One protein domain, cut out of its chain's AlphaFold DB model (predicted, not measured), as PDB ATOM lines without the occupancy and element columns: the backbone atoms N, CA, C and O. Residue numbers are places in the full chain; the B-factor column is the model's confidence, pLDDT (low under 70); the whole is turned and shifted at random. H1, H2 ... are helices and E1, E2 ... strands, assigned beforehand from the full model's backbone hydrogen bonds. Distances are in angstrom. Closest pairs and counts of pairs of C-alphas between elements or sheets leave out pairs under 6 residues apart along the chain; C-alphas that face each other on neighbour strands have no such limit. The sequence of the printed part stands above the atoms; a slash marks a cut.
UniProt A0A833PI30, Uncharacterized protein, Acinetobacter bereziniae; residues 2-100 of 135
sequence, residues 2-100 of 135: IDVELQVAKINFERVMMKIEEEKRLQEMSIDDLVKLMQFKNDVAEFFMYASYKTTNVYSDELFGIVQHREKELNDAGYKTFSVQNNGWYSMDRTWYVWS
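What this domain is: This is residues 2 to 100 of the 135 residues of an uncharacterized protein of Acinetobacter bereziniae (UniProt A0A833PI30). A long helix, H1, sticks out with its residues 2 to 18 from a small body, in which three long strands make one sheet, H3 packs across the sheet, and the short helices H2 and H4 lie close together near H3. There are 99 printed residues, with four named helices and three named strands in the order H1 H2 E1 H3 H4 E2 E3. The sheet runs E1 E3 E2, antiparallel, and the class is mixed, helices and strands. The whole is loose, with a radius of gyration of the C-alphas of 16.7 A and spans of 54 by 38 by 22 A.

How they stand to each other: H1, residues 2 to 28, touches H3, residues 62 to 69, with residues 23 to 27 alone; the closest C-alphas, of Gln 27 and Ile 66, are 6.4 A apart, at a steep tilt of 42 degrees. H2, residues 31 to 36, is close to but not clearly touching H4, residues 71 to 76; their closest C-alphas, of Ile 31 and Leu 74, are 6.4 A apart. E1, residues 44 to 52, is antiparallel to E3, residues 91 to 99, with N 47 and O 96 at 2.8 A. E2, residues 80 to 87, forms a hairpin with E3, with N 97 and O 82 at 2.7 A. H3 is on the sheet, at a height over the sheet of 9.5 A, and runs across the strands, at 77 degrees to E3 on the local plane; H4 only grazes the sheet with residues 71 to 75. E1, H3 H4, E2 is a split strand-helix-strand unit, two strands running the same way with E3 between them, and its crossover is right-handed. In H1, H2, H3 and H4 every O i to N i+4 pair is within hydrogen-bond range.

Where its parts are: H1 begins at C-alpha 2, (20.645, 23.887, 5.889), and measures 39.3 A; H2 measures 8.8 A, E1 26.1 A, H3 11.0 A, H4 8.6 A, E2 23.3 A and E3 26.3 A, ending at C-alpha 99, (-18.033, 56.340, 16.931).

The domain as a whole: The C-alphas farthest apart, of Ile 2 and Gly 78, are 54.8 A apart. The printed part has no cut and no long link. Residue 2 and residues 51 to 61 have pLDDT under 70.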
ATOM      1  N   ILE A   2      20.821  23.542   4.459       63.28
ATOM      2  CA  ILE A   2      20.645  23.887   5.889       63.28
ATOM      3  C   ILE A   2      20.708  25.409   6.167       63.28
ATOM      4  O   ILE A   2      19.890  25.926   6.919       63.28
ATOM      5  N   ASP A   3      21.598  26.158   5.502       75.81
ATOM      6  CA  ASP A   3      21.709  27.619   5.704       75.81
ATOM      7  C   ASP A   3      20.476  28.418   5.258       75.81
ATOM      8  O   ASP A   3      20.171  29.462   5.832       75.81
ATOM      9  N   VAL A   4      19.745  27.937   4.245       79.75
ATOM     10  CA  VAL A   4      18.548  28.625   3.734       79.75
ATOM     11  C   VAL A   4      17.383  28.441   4.705       79.75
ATOM     12  O   VAL A   4      16.676  29.398   5.005       79.75
ATOM     13  N   GLU A   5      17.216  27.238   5.256       82.19
ATOM     14  CA  GLU A   5      16.186  26.953   6.261       82.19
ATOM     15  C   GLU A   5      16.419  27.750   7.550       82.19
ATOM     16  O   GLU A   5      15.475  28.314   8.108       82.19
ATOM     17  N   LEU A   6      17.680  27.883   7.978       84.19
ATOM     18  CA  LEU A   6      18.041  28.679   9.150       84.19
ATOM     19  C   LEU A   6      17.752  30.178   8.943       84.19
ATOM     20  O   LEU A   6      17.249  30.847   9.848       84.19
ATOM     21  N   GLN A   7      18.024  30.710   7.747       86.25
ATOM     22  CA  GLN A   7      17.703  32.100   7.398       86.25
ATOM     23  C   GLN A   7      16.192  32.351   7.364       86.25
ATOM     24  O   GLN A   7      15.726  33.353   7.907       86.25
ATOM     25  N   VAL A   8      15.413  31.432   6.785       85.50
ATOM     26  CA  VAL A   8      13.945  31.527   6.766       85.50
ATOM     27  C   VAL A   8      13.376  31.489   8.185       85.50
ATOM     28  O   VAL A   8      12.516  32.303   8.522       85.50
ATOM     29  N   ALA A   9      13.883  30.602   9.046       87.06
ATOM     30  CA  ALA A   9      13.477  30.538  10.447       87.06
ATOM     31  C   ALA A   9      13.784  31.846  11.195       87.06
ATOM     32  O   ALA A   9      12.927  32.348  11.924       87.06
ATOM     33  N   LYS A  10      14.964  32.437  10.968       89.62
ATOM     34  CA  LYS A  10      15.354  33.719  11.570       89.62
ATOM     35  C   LYS A  10      14.431  34.864  11.142       89.62
ATOM     36  O   LYS A  10      13.928  35.581  11.999       89.62
ATOM     37  N   ILE A  11      14.154  34.993   9.845       88.88
ATOM     38  CA  ILE A  11      13.248  36.027   9.313       88.88
ATOM     39  C   ILE A  11      11.834  35.861   9.886       88.88
ATOM     40  O   ILE A  11      11.180  36.841  10.242       88.88
ATOM     41  N   ASN A  12      11.354  34.620   9.998       86.56
ATOM     42  CA  ASN A  12      10.049  34.342  10.593       86.56
ATOM     43  C   ASN A  12      10.016  34.706  12.081       86.56
ATOM     44  O   ASN A  12       9.036  35.295  12.533       86.56
ATOM     45  N   PHE A  13      11.080  34.405  12.827       87.19
ATOM     46  CA  PHE A  13      11.199  34.779  14.233       87.19
ATOM     47  C   PHE A  13      11.195  36.301  14.420       87.19
ATOM     48  O   PHE A  13      10.398  36.815  15.198       87.19
ATOM     49  N   GLU A  14      12.009  37.032  13.656       91.31
ATOM     50  CA  GLU A  14      12.040  38.502  13.687       91.31
ATOM     51  C   GLU A  14      10.661  39.097  13.373       91.31
ATOM     52  O   GLU A  14      10.202  40.007  14.059       91.31
ATOM     53  N   ARG A  15       9.943  38.531  12.393       85.31
ATOM     54  CA  ARG A  15       8.576  38.951  12.062       85.31
ATOM     55  C   ARG A  15       7.597  38.739  13.214       85.31
ATOM     56  O   ARG A  15       6.765  39.607  13.454       85.31
ATOM     57  N   VAL A  16       7.667  37.600  13.902       86.31
ATOM     58  CA  VAL A  16       6.811  37.324  15.067       86.31
ATOM     59  C   VAL A  16       7.115  38.305  16.196       86.31
ATOM     60  O   VAL A  16       6.189  38.863  16.778       86.31
ATOM     61  N   MET A  17       8.395  38.570  16.463       89.50
ATOM     62  CA  MET A  17       8.797  39.515  17.504       89.50
ATOM     63  C   MET A  17       8.310  40.937  17.217       89.50
ATOM     64  O   MET A  17       7.761  41.567  18.115       89.50
ATOM     65  N   MET A  18       8.423  41.410  15.970       88.25
ATOM     66  CA  MET A  18       7.904  42.729  15.578       88.25
ATOM     67  C   MET A  18       6.394  42.857  15.814       88.25
ATOM     68  O   MET A  18       5.941  43.893  16.287       88.25
ATOM     69  N   LYS A  19       5.615  41.805  15.533       83.94
ATOM     70  CA  LYS A  19       4.167  41.809  15.800       83.94
ATOM     71  C   LYS A  19       3.845  41.901  17.286       83.94
ATOM     72  O   LYS A  19       2.974  42.667  17.675       83.94
ATOM     73  N   ILE A  20       4.556  41.138  18.114       86.19
ATOM     74  CA  ILE A  20       4.372  41.162  19.571       86.19
ATOM     75  C   ILE A  20       4.704  42.551  20.128       86.19
ATOM     76  O   ILE A  20       3.997  43.062  20.995       86.19
ATOM     77  N   GLU A  21       5.783  43.163  19.639       89.88
ATOM     78  CA  GLU A  21       6.190  44.503  20.056       89.88
ATOM     79  C   GLU A  21       5.161  45.563  19.650       89.88
ATOM     80  O   GLU A  21       4.806  46.409  20.470       89.88
ATOM     81  N   GLU A  22       4.623  45.475  18.433       87.31
ATOM     82  CA  GLU A  22       3.572  46.375  17.957       87.31
ATOM     83  C   GLU A  22       2.269  46.206  18.748       87.31
ATOM     84  O   GLU A  22       1.693  47.193  19.204       87.31
ATOM     85  N   GLU A  23       1.836  44.969  18.999       87.06
ATOM     86  CA  GLU A  23       0.646  44.700  19.809       87.06
ATOM     87  C   GLU A  23       0.799  45.279  21.220       87.06
ATOM     88  O   GLU A  23      -0.086  45.985  21.708       87.06
ATOM     89  N   LYS A  24       1.957  45.059  21.855       89.44
ATOM     90  CA  LYS A  24       2.271  45.636  23.164       89.44
ATOM     91  C   LYS A  24       2.248  47.165  23.122       89.44
ATOM     92  O   LYS A  24       1.635  47.791  23.986       89.44
ATOM     93  N   ARG A  25       2.859  47.774  22.100       92.38
ATOM     94  CA  ARG A  25       2.865  49.229  21.903       92.38
ATOM     95  C   ARG A  25       1.445  49.787  21.797       92.38
ATOM     96  O   ARG A  25       1.156  50.820  22.395       92.38
ATOM     97  N   LEU A  26       0.554  49.116  21.065       91.12
ATOM     98  CA  LEU A  26      -0.851  49.510  20.918       91.12
ATOM     99  C   LEU A  26      -1.661  49.310  22.215       91.12
ATOM    100  O   LEU A  26      -2.546  50.116  22.518       91.12
ATOM    101  N   GLN A  27      -1.354  48.276  23.007       89.94
ATOM    102  CA  GLN A  27      -1.972  48.053  24.323       89.94
ATOM    103  C   GLN A  27      -1.575  49.124  25.343       89.94
ATOM    104  O   GLN A  27      -2.429  49.607  26.083       89.94
ATOM    105  N   GLU A  28      -0.304  49.521  25.364       91.88
ATOM    106  CA  GLU A  28       0.235  50.507  26.312       91.88
ATOM    107  C   GLU A  28      -0.053  51.962  25.902       91.88
ATOM    108  O   GLU A  28       0.083  52.883  26.709       91.88
ATOM    109  N   MET A  29      -0.470  52.187  24.655       94.75
ATOM    110  CA  MET A  29      -0.795  53.510  24.129       94.75
ATOM    111  C   MET A  29      -1.958  54.170  24.889       94.75
ATOM    112  O   MET A  29      -2.898  53.506  25.336       94.75
ATOM    113  N   SER A  30      -1.947  55.503  24.990       95.06
ATOM    114  CA  SER A  30      -3.108  56.246  25.494       95.06
ATOM    115  C   SER A  30      -4.337  56.013  24.600       95.06
ATOM    116  O   SER A  30      -4.205  55.795  23.395       95.06
ATOM    117  N   ILE A  31      -5.549  56.075  25.161       92.88
ATOM    118  CA  ILE A  31      -6.772  55.898  24.360       92.88
ATOM    119  C   ILE A  31      -6.888  56.966  23.269       92.88
ATOM    120  O   ILE A  31      -7.246  56.646  22.138       92.88
ATOM    121  N   ASP A  32      -6.532  58.214  23.572       89.75
ATOM    122  CA  ASP A  32      -6.603  59.299  22.594       89.75
ATOM    123  C   ASP A  32      -5.617  59.093  21.434       89.75
ATOM    124  O   ASP A  32      -5.954  59.383  20.286       89.75
ATOM    125  N   ASP A  33      -4.418  58.562  21.692       92.56
ATOM    126  CA  ASP A  33      -3.461  58.246  20.626       92.56
ATOM    127  C   ASP A  33      -3.873  56.999  19.835       92.56
ATOM    128  O   ASP A  33      -3.760  57.002  18.609       92.56
ATOM    129  N   LEU A  34      -4.433  55.979  20.496       91.94
ATOM    130  CA  LEU A  34      -4.985  54.795  19.829       91.94
ATOM    131  C   LEU A  34      -6.087  55.200  18.844       91.94
ATOM    132  O   LEU A  34      -6.133  54.724  17.712       91.94
ATOM    133  N   VAL A  35      -6.949  56.130  19.253       90.00
ATOM    134  CA  VAL A  35      -8.022  56.671  18.414       90.00
ATOM    135  C   VAL A  35      -7.474  57.425  17.201       90.00
ATOM    136  O   VAL A  35      -8.071  57.335  16.131       90.00
ATOM    137  N   LYS A  36      -6.335  58.123  17.306       89.75
ATOM    138  CA  LYS A  36      -5.712  58.802  16.148       89.75
ATOM    139  C   LYS A  36      -5.266  57.829  15.055       89.75
ATOM    140  O   LYS A  36      -5.159  58.240  13.904       89.75
ATOM    141  N   LEU A  37      -5.008  56.567  15.400       89.75
ATOM    142  CA  LEU A  37      -4.680  55.522  14.425       89.75
ATOM    143  C   LEU A  37      -5.919  55.014  13.675       89.75
ATOM    144  O   LEU A  37      -5.792  54.408  12.611       89.75
ATOM    145  N   MET A  38      -7.120  55.254  14.206       89.38
ATOM    146  CA  MET A  38      -8.361  54.799  13.591       89.38
ATOM    147  C   MET A  38      -8.724  55.665  12.381       89.38
ATOM    148  O   MET A  38      -8.754  56.895  12.442       89.38
ATOM    149  N   GLN A  39      -9.074  55.017  11.273       88.38
ATOM    150  CA  GLN A  39      -9.487  55.698  10.048       88.38
ATOM    151  C   GLN A  39     -10.983  56.034  10.094       88.38
ATOM    152  O   GLN A  39     -11.820  55.297   9.574       88.38
ATOM    153  N   PHE A  40     -11.337  57.150  10.734       88.12
ATOM    154  CA  PHE A  40     -12.729  57.598  10.797       88.12
ATOM    155  C   PHE A  40     -13.243  58.071   9.432       88.12
ATOM    156  O   PHE A  40     -12.686  58.975   8.810       88.12
ATOM    157  N   LYS A  41     -14.386  57.526   9.014       89.81
ATOM    158  CA  LYS A  41     -15.186  57.994   7.881       89.81
ATOM    159  C   LYS A  41     -16.561  58.404   8.392       89.81
ATOM    160  O   LYS A  41     -17.272  57.592   8.977       89.81
ATOM    161  N   ASN A  42     -16.951  59.659   8.170       90.06
ATOM    162  CA  ASN A  42     -18.205  60.222   8.700       90.06
ATOM    163  C   ASN A  42     -18.357  59.999  10.217       90.06
ATOM    164  O   ASN A  42     -19.419  59.578  10.685       90.06
ATOM    165  N   ASP A  43     -17.269  60.234  10.957       91.75
ATOM    166  CA  ASP A  43     -17.173  60.031  12.405       91.75
ATOM    167  C   ASP A  43     -17.366  58.583  12.892       91.75
ATOM    168  O   ASP A  43     -17.659  58.340  14.066       91.75
ATOM    169  N   VAL A  44     -17.161  57.603  12.010       90.06
ATOM    170  CA  VAL A  44     -17.179  56.177  12.350       90.06
ATOM    171  C   VAL A  44     -15.916  55.497  11.826       90.06
ATOM    172  O   VAL A  44     -15.614  55.601  10.642       90.06
ATOM    173  N   ALA A  45     -15.183  54.799  12.691       91.12
ATOM    174  CA  ALA A  45     -14.140  53.858  12.288       91.12
ATOM    175  C   ALA A  45     -14.716  52.436  12.273       91.12
ATOM    176  O   ALA A  45     -15.503  52.085  13.156       91.12
ATOM    177  N   GLU A  46     -14.352  51.638  11.270       87.62
ATOM    178  CA  GLU A  46     -14.906  50.303  11.028       87.62
ATOM    179  C   GLU A  46     -13.784  49.277  10.840       87.62
ATOM    180  O   GLU A  46     -12.861  49.496  10.055       87.62
ATOM    181  N   PHE A  47     -13.878  48.154  11.550       85.44
ATOM    182  CA  PHE A  47     -12.911  47.059  11.514       85.44
ATOM    183  C   PHE A  47     -13.625  45.761  11.168       85.44
ATOM    184  O   PHE A  47     -14.612  45.407  11.814       85.44
ATOM    185  N   PHE A  48     -13.118  45.034  10.178       78.25
ATOM    186  CA  PHE A  48     -13.743  43.813   9.687       78.25
ATOM    187  C   PHE A  48     -12.879  42.596   9.992       78.25
ATOM    188  O   PHE A  48     -11.688  42.579   9.691       78.25
ATOM    189  N   MET A  49     -13.508  41.549  10.516       76.12
ATOM    190  CA  MET A  49     -12.922  40.225  10.645       76.12
ATOM    191  C   MET A  49     -13.795  39.216   9.905       76.12
ATOM    192  O   MET A  49     -14.991  39.094  10.174       76.12
ATOM    193  N   TYR A  50     -13.171  38.472   8.998       72.88
ATOM    194  CA  TYR A  50     -13.774  37.338   8.309       72.88
ATOM    195  C   TYR A  50     -13.082  36.056   8.767       72.88
ATOM    196  O   TYR A  50     -11.870  35.909   8.604       72.88
ATOM    197  N   ALA A  51     -13.844  35.119   9.325       68.62
ATOM    198  CA  ALA A  51     -13.362  33.786   9.656       68.62
ATOM    199  C   ALA A  51     -14.182  32.744   8.888       68.62
ATOM    200  O   ALA A  51     -15.405  32.743   8.961       68.62
ATOM    201  N   SER A  52     -13.533  31.828   8.167       66.31
ATOM    202  CA  SER A  52     -14.199  30.697   7.506       66.31
ATOM    203  C   SER A  52     -13.592  29.383   7.970       66.31
ATOM    204  O   SER A  52     -12.374  29.230   7.965       66.31
ATOM    205  N   TYR A  53     -14.429  28.396   8.305       61.53
ATOM    206  CA  TYR A  53     -13.963  27.063   8.722       61.53
ATOM    207  C   TYR A  53     -13.198  26.322   7.609       61.53
ATOM    208  O   TYR A  53     -12.544  25.319   7.878       61.53
ATOM    209  N   LYS A  54     -13.269  26.802   6.357       63.38
ATOM    210  CA  LYS A  54     -12.534  26.243   5.211       63.38
ATOM    211  C   LYS A  54     -11.169  26.892   4.979       63.38
ATOM    212  O   LYS A  54     -10.382  26.356   4.204       63.38
ATOM    213  N   THR A  55     -10.878  28.023   5.616       55.28
ATOM    214  CA  THR A  55      -9.625  28.761   5.429       55.28
ATOM    215  C   THR A  55      -8.946  28.961   6.776       55.28
ATOM    216  O   THR A  55      -9.461  29.666   7.634       55.28
ATOM    217  N   THR A  56      -7.750  28.402   6.954       48.59
ATOM    218  CA  THR A  56      -6.920  28.576   8.162       48.59
ATOM    219  C   THR A  56      -6.388  30.002   8.353       48.59
ATOM    220  O   THR A  56      -5.743  30.283   9.359       48.59
ATOM    221  N   ASN A  57      -6.665  30.916   7.423       50.75
ATOM    222  CA  ASN A  57      -6.222  32.302   7.491       50.75
ATOM    223  C   ASN A  57      -7.319  33.182   8.096       50.75
ATOM    224  O   ASN A  57      -8.063  33.851   7.380       50.75
ATOM    225  N   VAL A  58      -7.411  33.174   9.425       56.06
ATOM    226  CA  VAL A  58      -8.123  34.216  10.171       56.06
ATOM    227  C   VAL A  58      -7.211  35.441  10.181       56.06
ATOM    228  O   VAL A  58      -6.258  35.502  10.953       56.06
ATOM    229  N   TYR A  59      -7.437  36.393   9.277       50.41
ATOM    230  CA  TYR A  59      -6.741  37.678   9.338       50.41
ATOM    231  C   TYR A  59      -7.430  38.542  10.399       50.41
ATOM    232  O   TYR A  59      -8.510  39.077  10.160       50.41
ATOM    233  N   SER A  60      -6.828  38.646  11.583       56.44
ATOM    234  CA  SER A  60      -7.157  39.691  12.550       56.44
ATOM    235  C   SER A  60      -6.298  40.914  12.251       56.44
ATOM    236  O   SER A  60      -5.070  40.810  12.238       56.44
ATOM    237  N   ASP A  61      -6.923  42.065  12.031       68.81
ATOM    238  CA  ASP A  61      -6.230  43.341  12.190       68.81
ATOM    239  C   ASP A  61      -5.773  43.444  13.662       68.81
ATOM    240  O   ASP A  61      -6.563  43.186  14.575       68.81
ATOM    241  N   GLU A  62      -4.498  43.752  13.911       75.31
ATOM    242  CA  GLU A  62      -3.963  43.920  15.272       75.31
ATOM    243  C   GLU A  62      -4.768  45.001  16.011       75.31
ATOM    244  O   GLU A  62      -5.176  44.811  17.159       75.31
ATOM    245  N   LEU A  63      -5.145  46.072  15.303       79.62
ATOM    246  CA  LEU A  63      -5.946  47.163  15.847       79.62
ATOM    247  C   LEU A  63      -7.363  46.709  16.234       79.62
ATOM    248  O   LEU A  63      -7.891  47.167  17.247       79.62
ATOM    249  N   PHE A  64      -7.960  45.761  15.501       82.38
ATOM    250  CA  PHE A  64      -9.251  45.160  15.866       82.38
ATOM    251  C   PHE A  64      -9.171  44.443  17.219       82.38
ATOM    252  O   PHE A  64     -10.024  44.661  18.085       82.38
ATOM    253  N   GLY A  65      -8.140  43.614  17.415       81.25
ATOM    254  CA  GLY A  65      -7.928  42.890  18.667       81.25
ATOM    255  C   GLY A  65      -7.766  43.853  19.841       81.25
ATOM    256  O   GLY A  65      -8.419  43.685  20.871       81.25
ATOM    257  N   ILE A  66      -6.972  44.910  19.664       86.56
ATOM    258  CA  ILE A  66      -6.771  45.928  20.700       86.56
ATOM    259  C   ILE A  66      -8.066  46.667  21.036       86.56
ATOM    260  O   ILE A  66      -8.397  46.811  22.213       86.56
ATOM    261  N   VAL A  67      -8.829  47.094  20.028       86.25
ATOM    262  CA  VAL A  67     -10.109  47.788  20.231       86.25
ATOM    263  C   VAL A  67     -11.102  46.912  20.992       86.25
ATOM    264  O   VAL A  67     -11.791  47.410  21.883       86.25
ATOM    265  N   GLN A  68     -11.146  45.613  20.692       86.38
ATOM    266  CA  GLN A  68     -11.997  44.673  21.415       86.38
ATOM    267  C   GLN A  68     -11.595  44.560  22.896       86.38
ATOM    268  O   GLN A  68     -12.456  44.626  23.770       86.38
ATOM    269  N   HIS A  69     -10.302  44.414  23.199       88.62
ATOM    270  CA  HIS A  69      -9.827  44.273  24.584       88.62
ATOM    271  C   HIS A  69      -9.974  45.564  25.398       88.62
ATOM    272  O   HIS A  69     -10.209  45.511  26.605       88.62
ATOM    273  N   ARG A  70      -9.864  46.723  24.739       90.81
ATOM    274  CA  ARG A  70      -9.901  48.051  25.368       90.81
ATOM    275  C   ARG A  70     -11.239  48.765  25.197       90.81
ATOM    276  O   ARG A  70     -11.337  49.972  25.410       90.81
ATOM    277  N   GLU A  71     -12.293  48.023  24.857       91.00
ATOM    278  CA  GLU A  71     -13.654  48.537  24.673       91.00
ATOM    279  C   GLU A  71     -14.119  49.387  25.863       91.00
ATOM    280  O   GLU A  71     -14.649  50.485  25.687       91.00
ATOM    281  N   LYS A  72     -13.894  48.903  27.089       92.19
ATOM    282  CA  LYS A  72     -14.282  49.634  28.297       92.19
ATOM    283  C   LYS A  72     -13.572  50.985  28.392       92.19
ATOM    284  O   LYS A  72     -14.223  51.982  28.668       92.19
ATOM    285  N   GLU A  73     -12.267  51.027  28.145       94.06
ATOM    286  CA  GLU A  73     -11.486  52.266  28.213       94.06
ATOM    287  C   GLU A  73     -11.907  53.268  27.128       94.06
ATOM    288  O   GLU A  73     -12.006  54.463  27.397       94.06
ATOM    289  N   LEU A  74     -12.215  52.787  25.917       92.62
ATOM    290  CA  LEU A  74     -12.780  53.611  24.843       92.62
ATOM    291  C   LEU A  74     -14.119  54.230  25.262       92.62
ATOM    292  O   LEU A  74     -14.332  55.430  25.068       92.62
ATOM    293  N   ASN A  75     -14.997  53.427  25.867       91.75
ATOM    294  CA  ASN A  75     -16.298  53.879  26.356       91.75
ATOM    295  C   ASN A  75     -16.167  54.876  27.518       91.75
ATOM    296  O   ASN A  75     -16.820  55.920  27.500       91.75
ATOM    297  N   ASP A  76     -15.282  54.606  28.479       93.19
ATOM    298  CA  ASP A  76     -14.983  55.503  29.603       93.19
ATOM    299  C   ASP A  76     -14.397  56.838  29.108       93.19
ATOM    300  O   ASP A  76     -14.702  57.901  29.648       93.19
ATOM    301  N   ALA A  77     -13.612  56.809  28.026       91.88
ATOM    302  CA  ALA A  77     -13.083  58.002  27.371       91.88
ATOM    303  C   ALA A  77     -14.129  58.769  26.541       91.88
ATOM    304  O   ALA A  77     -13.811  59.844  26.030       91.88
ATOM    305  N   GLY A  78     -15.361  58.264  26.403       89.56
ATOM    306  CA  GLY A  78     -16.473  58.917  25.707       89.56
ATOM    307  C   GLY A  78     -16.632  58.544  24.229       89.56
ATOM    308  O   GLY A  78     -17.453  59.150  23.540       89.56
ATOM    309  N   TYR A  79     -15.869  57.570  23.732       90.44
ATOM    310  CA  TYR A  79     -16.155  56.922  22.451       90.44
ATOM    311  C   TYR A  79     -17.271  55.894  22.638       90.44
ATOM    312  O   TYR A  79     -17.636  55.556  23.760       90.44
ATOM    313  N   LYS A  80     -17.855  55.407  21.544       89.94
ATOM    314  CA  LYS A  80     -18.836  54.322  21.619       89.94
ATOM    315  C   LYS A  80     -18.446  53.206  20.681       89.94
ATOM    316  O   LYS A  80     -18.324  53.431  19.478       89.94
ATOM    317  N   THR A  81     -18.288  52.018  21.239       89.44
ATOM    318  CA  THR A  81     -18.037  50.783  20.503       89.44
ATOM    319  C   THR A  81     -19.344  50.050  20.204       89.44
ATOM    320  O   THR A  81     -20.311  50.104  20.968       89.44
ATOM    321  N   PHE A  82     -19.404  49.378  19.058       86.12
ATOM    322  CA  PHE A  82     -20.503  48.485  18.705       86.12
ATOM    323  C   PHE A  82     -19.995  47.375  17.794       86.12
ATOM    324  O   PHE A  82     -19.217  47.640  16.885       86.12
ATOM    325  N   SER A  83     -20.466  46.145  17.988       83.81
ATOM    326  CA  SER A  83     -20.085  45.014  17.145       83.81
ATOM    327  C   SER A  83     -21.298  44.355  16.506       83.81
ATOM    328  O   SER A  83     -22.261  44.034  17.203       83.81
ATOM    329  N   VAL A  84     -21.223  44.080  15.207       81.44
ATOM    330  CA  VAL A  84     -22.175  43.222  14.494       81.44
ATOM    331  C   VAL A  84     -21.506  41.885  14.237       81.44
ATOM    332  O   VAL A  84     -20.375  41.836  13.761       81.44
ATOM    333  N   GLN A  85     -22.209  40.798  14.542       82.88
ATOM    334  CA  GLN A  85     -21.772  39.446  14.224       82.88
ATOM    335  C   GLN A  85     -22.813  38.783  13.327       82.88
ATOM    336  O   GLN A  85     -23.984  38.697  13.693       82.88
ATOM    337  N   ASN A  86     -22.375  38.296  12.172       79.19
ATOM    338  CA  ASN A  86     -23.172  37.471  11.284       79.19
ATOM    339  C   ASN A  86     -22.563  36.066  11.232       79.19
ATOM    340  O   ASN A  86     -21.411  35.895  10.833       79.19
ATOM    341  N   ASN A  87     -23.333  35.065  11.656       74.81
ATOM    342  CA  ASN A  87     -22.904  33.669  11.649       74.81
ATOM    343  C   ASN A  87     -23.570  32.936  10.482       74.81
ATOM    344  O   ASN A  87     -24.778  32.704  10.488       74.81
ATOM    345  N   GLY A  88     -22.766  32.532   9.501       72.00
ATOM    346  CA  GLY A  88     -23.136  31.537   8.502       72.00
ATOM    347  C   GLY A  88     -22.762  30.122   8.957       72.00
ATOM    348  O   GLY A  88     -21.968  29.930   9.873       72.00
ATOM    349  N   TRP A  89     -23.285  29.103   8.270       73.88
ATOM    350  CA  TRP A  89     -23.008  27.687   8.573       73.88
ATOM    351  C   TRP A  89     -21.509  27.323   8.531       73.88
ATOM    352  O   TRP A  89     -21.102  26.365   9.182       73.88
ATOM    353  N   TYR A  90     -20.690  28.080   7.784       75.00
ATOM    354  CA  TYR A  90     -19.245  27.850   7.630       75.00
ATOM    355  C   TYR A  90     -18.390  29.128   7.688       75.00
ATOM    356  O   TYR A  90     -17.201  29.082   7.359       75.00
ATOM    357  N   SER A  91     -18.960  30.253   8.106       73.00
ATOM    358  CA  SER A  91     -18.218  31.501   8.254       73.00
ATOM    359  C   SER A  91     -18.797  32.362   9.361       73.00
ATOM    360  O   SER A  91     -19.975  32.266   9.697       73.00
ATOM    361  N   MET A  92     -17.948  33.200   9.927       74.94
ATOM    362  CA  MET A  92     -18.301  34.197  10.909       74.94
ATOM    363  C   MET A  92     -17.724  35.526  10.448       74.94
ATOM    364  O   MET A  92     -16.505  35.681  10.342       74.94
ATOM    365  N   ASP A  93     -18.623  36.474  10.227       80.25
ATOM    366  CA  ASP A  93     -18.279  37.840   9.875       80.25
ATOM    367  C   ASP A  93     -18.519  38.684  11.118       80.25
ATOM    368  O   ASP A  93     -19.614  38.678  11.692       80.25
ATOM    369  N   ARG A  94     -17.488  39.388  11.573       80.69
ATOM    370  CA  ARG A  94     -17.595  40.308  12.700       80.69
ATOM    371  C   ARG A  94     -17.113  41.678  12.264       80.69
ATOM    372  O   ARG A  94     -15.975  41.823  11.831       80.69
ATOM    373  N   THR A  95     -17.964  42.675  12.441       84.19
ATOM    374  CA  THR A  95     -17.626  44.070  12.179       84.19
ATOM    375  C   THR A  95     -17.675  44.855  13.474       84.19
ATOM    376  O   THR A  95     -18.672  44.789  14.195       84.19
ATOM    377  N   TRP A  96     -16.610  45.589  13.776       85.50
ATOM    378  CA  TRP A  96     -16.524  46.481  14.924       85.50
ATOM    379  C   TRP A  96     -16.589  47.933  14.474       85.50
ATOM    380  O   TRP A  96     -15.908  48.328  13.532       85.50
ATOM    381  N   TYR A  97     -17.375  48.731  15.178       89.00
ATOM    382  CA  TYR A  97     -17.570  50.148  14.937       89.00
ATOM    383  C   TYR A  97     -17.102  50.939  16.149       89.00
ATOM    384  O   TYR A  97     -17.431  50.586  17.282       89.00
ATOM    385  N   VAL A  98     -16.395  52.039  15.906       91.38
ATOM    386  CA  VAL A  98     -16.070  53.046  16.920       91.38
ATOM    387  C   VAL A  98     -16.616  54.386  16.448       91.38
ATOM    388  O   VAL A  98     -16.278  54.848  15.359       91.38
ATOM    389  N   TRP A  99     -17.488  55.013  17.233       92.88
ATOM    390  CA  TRP A  99     -18.033  56.340  16.931       92.88
ATOM    391  C   TRP A  99     -17.217  57.436  17.602       92.88
ATOM    392  O   TRP A  99     -16.865  57.321  18.778       92.88
ATOM    393  N   SER A 100     -16.956  58.513  16.857       89.62
ATOM    394  CA  SER A 100     -16.306  59.703  17.396       89.62
ATOM    395  C   SER A 100     -17.197  60.376  18.446       89.62
ATOM    396  O   SER A 100     -18.429  60.265  18.423       89.62
TER     397      SER A 100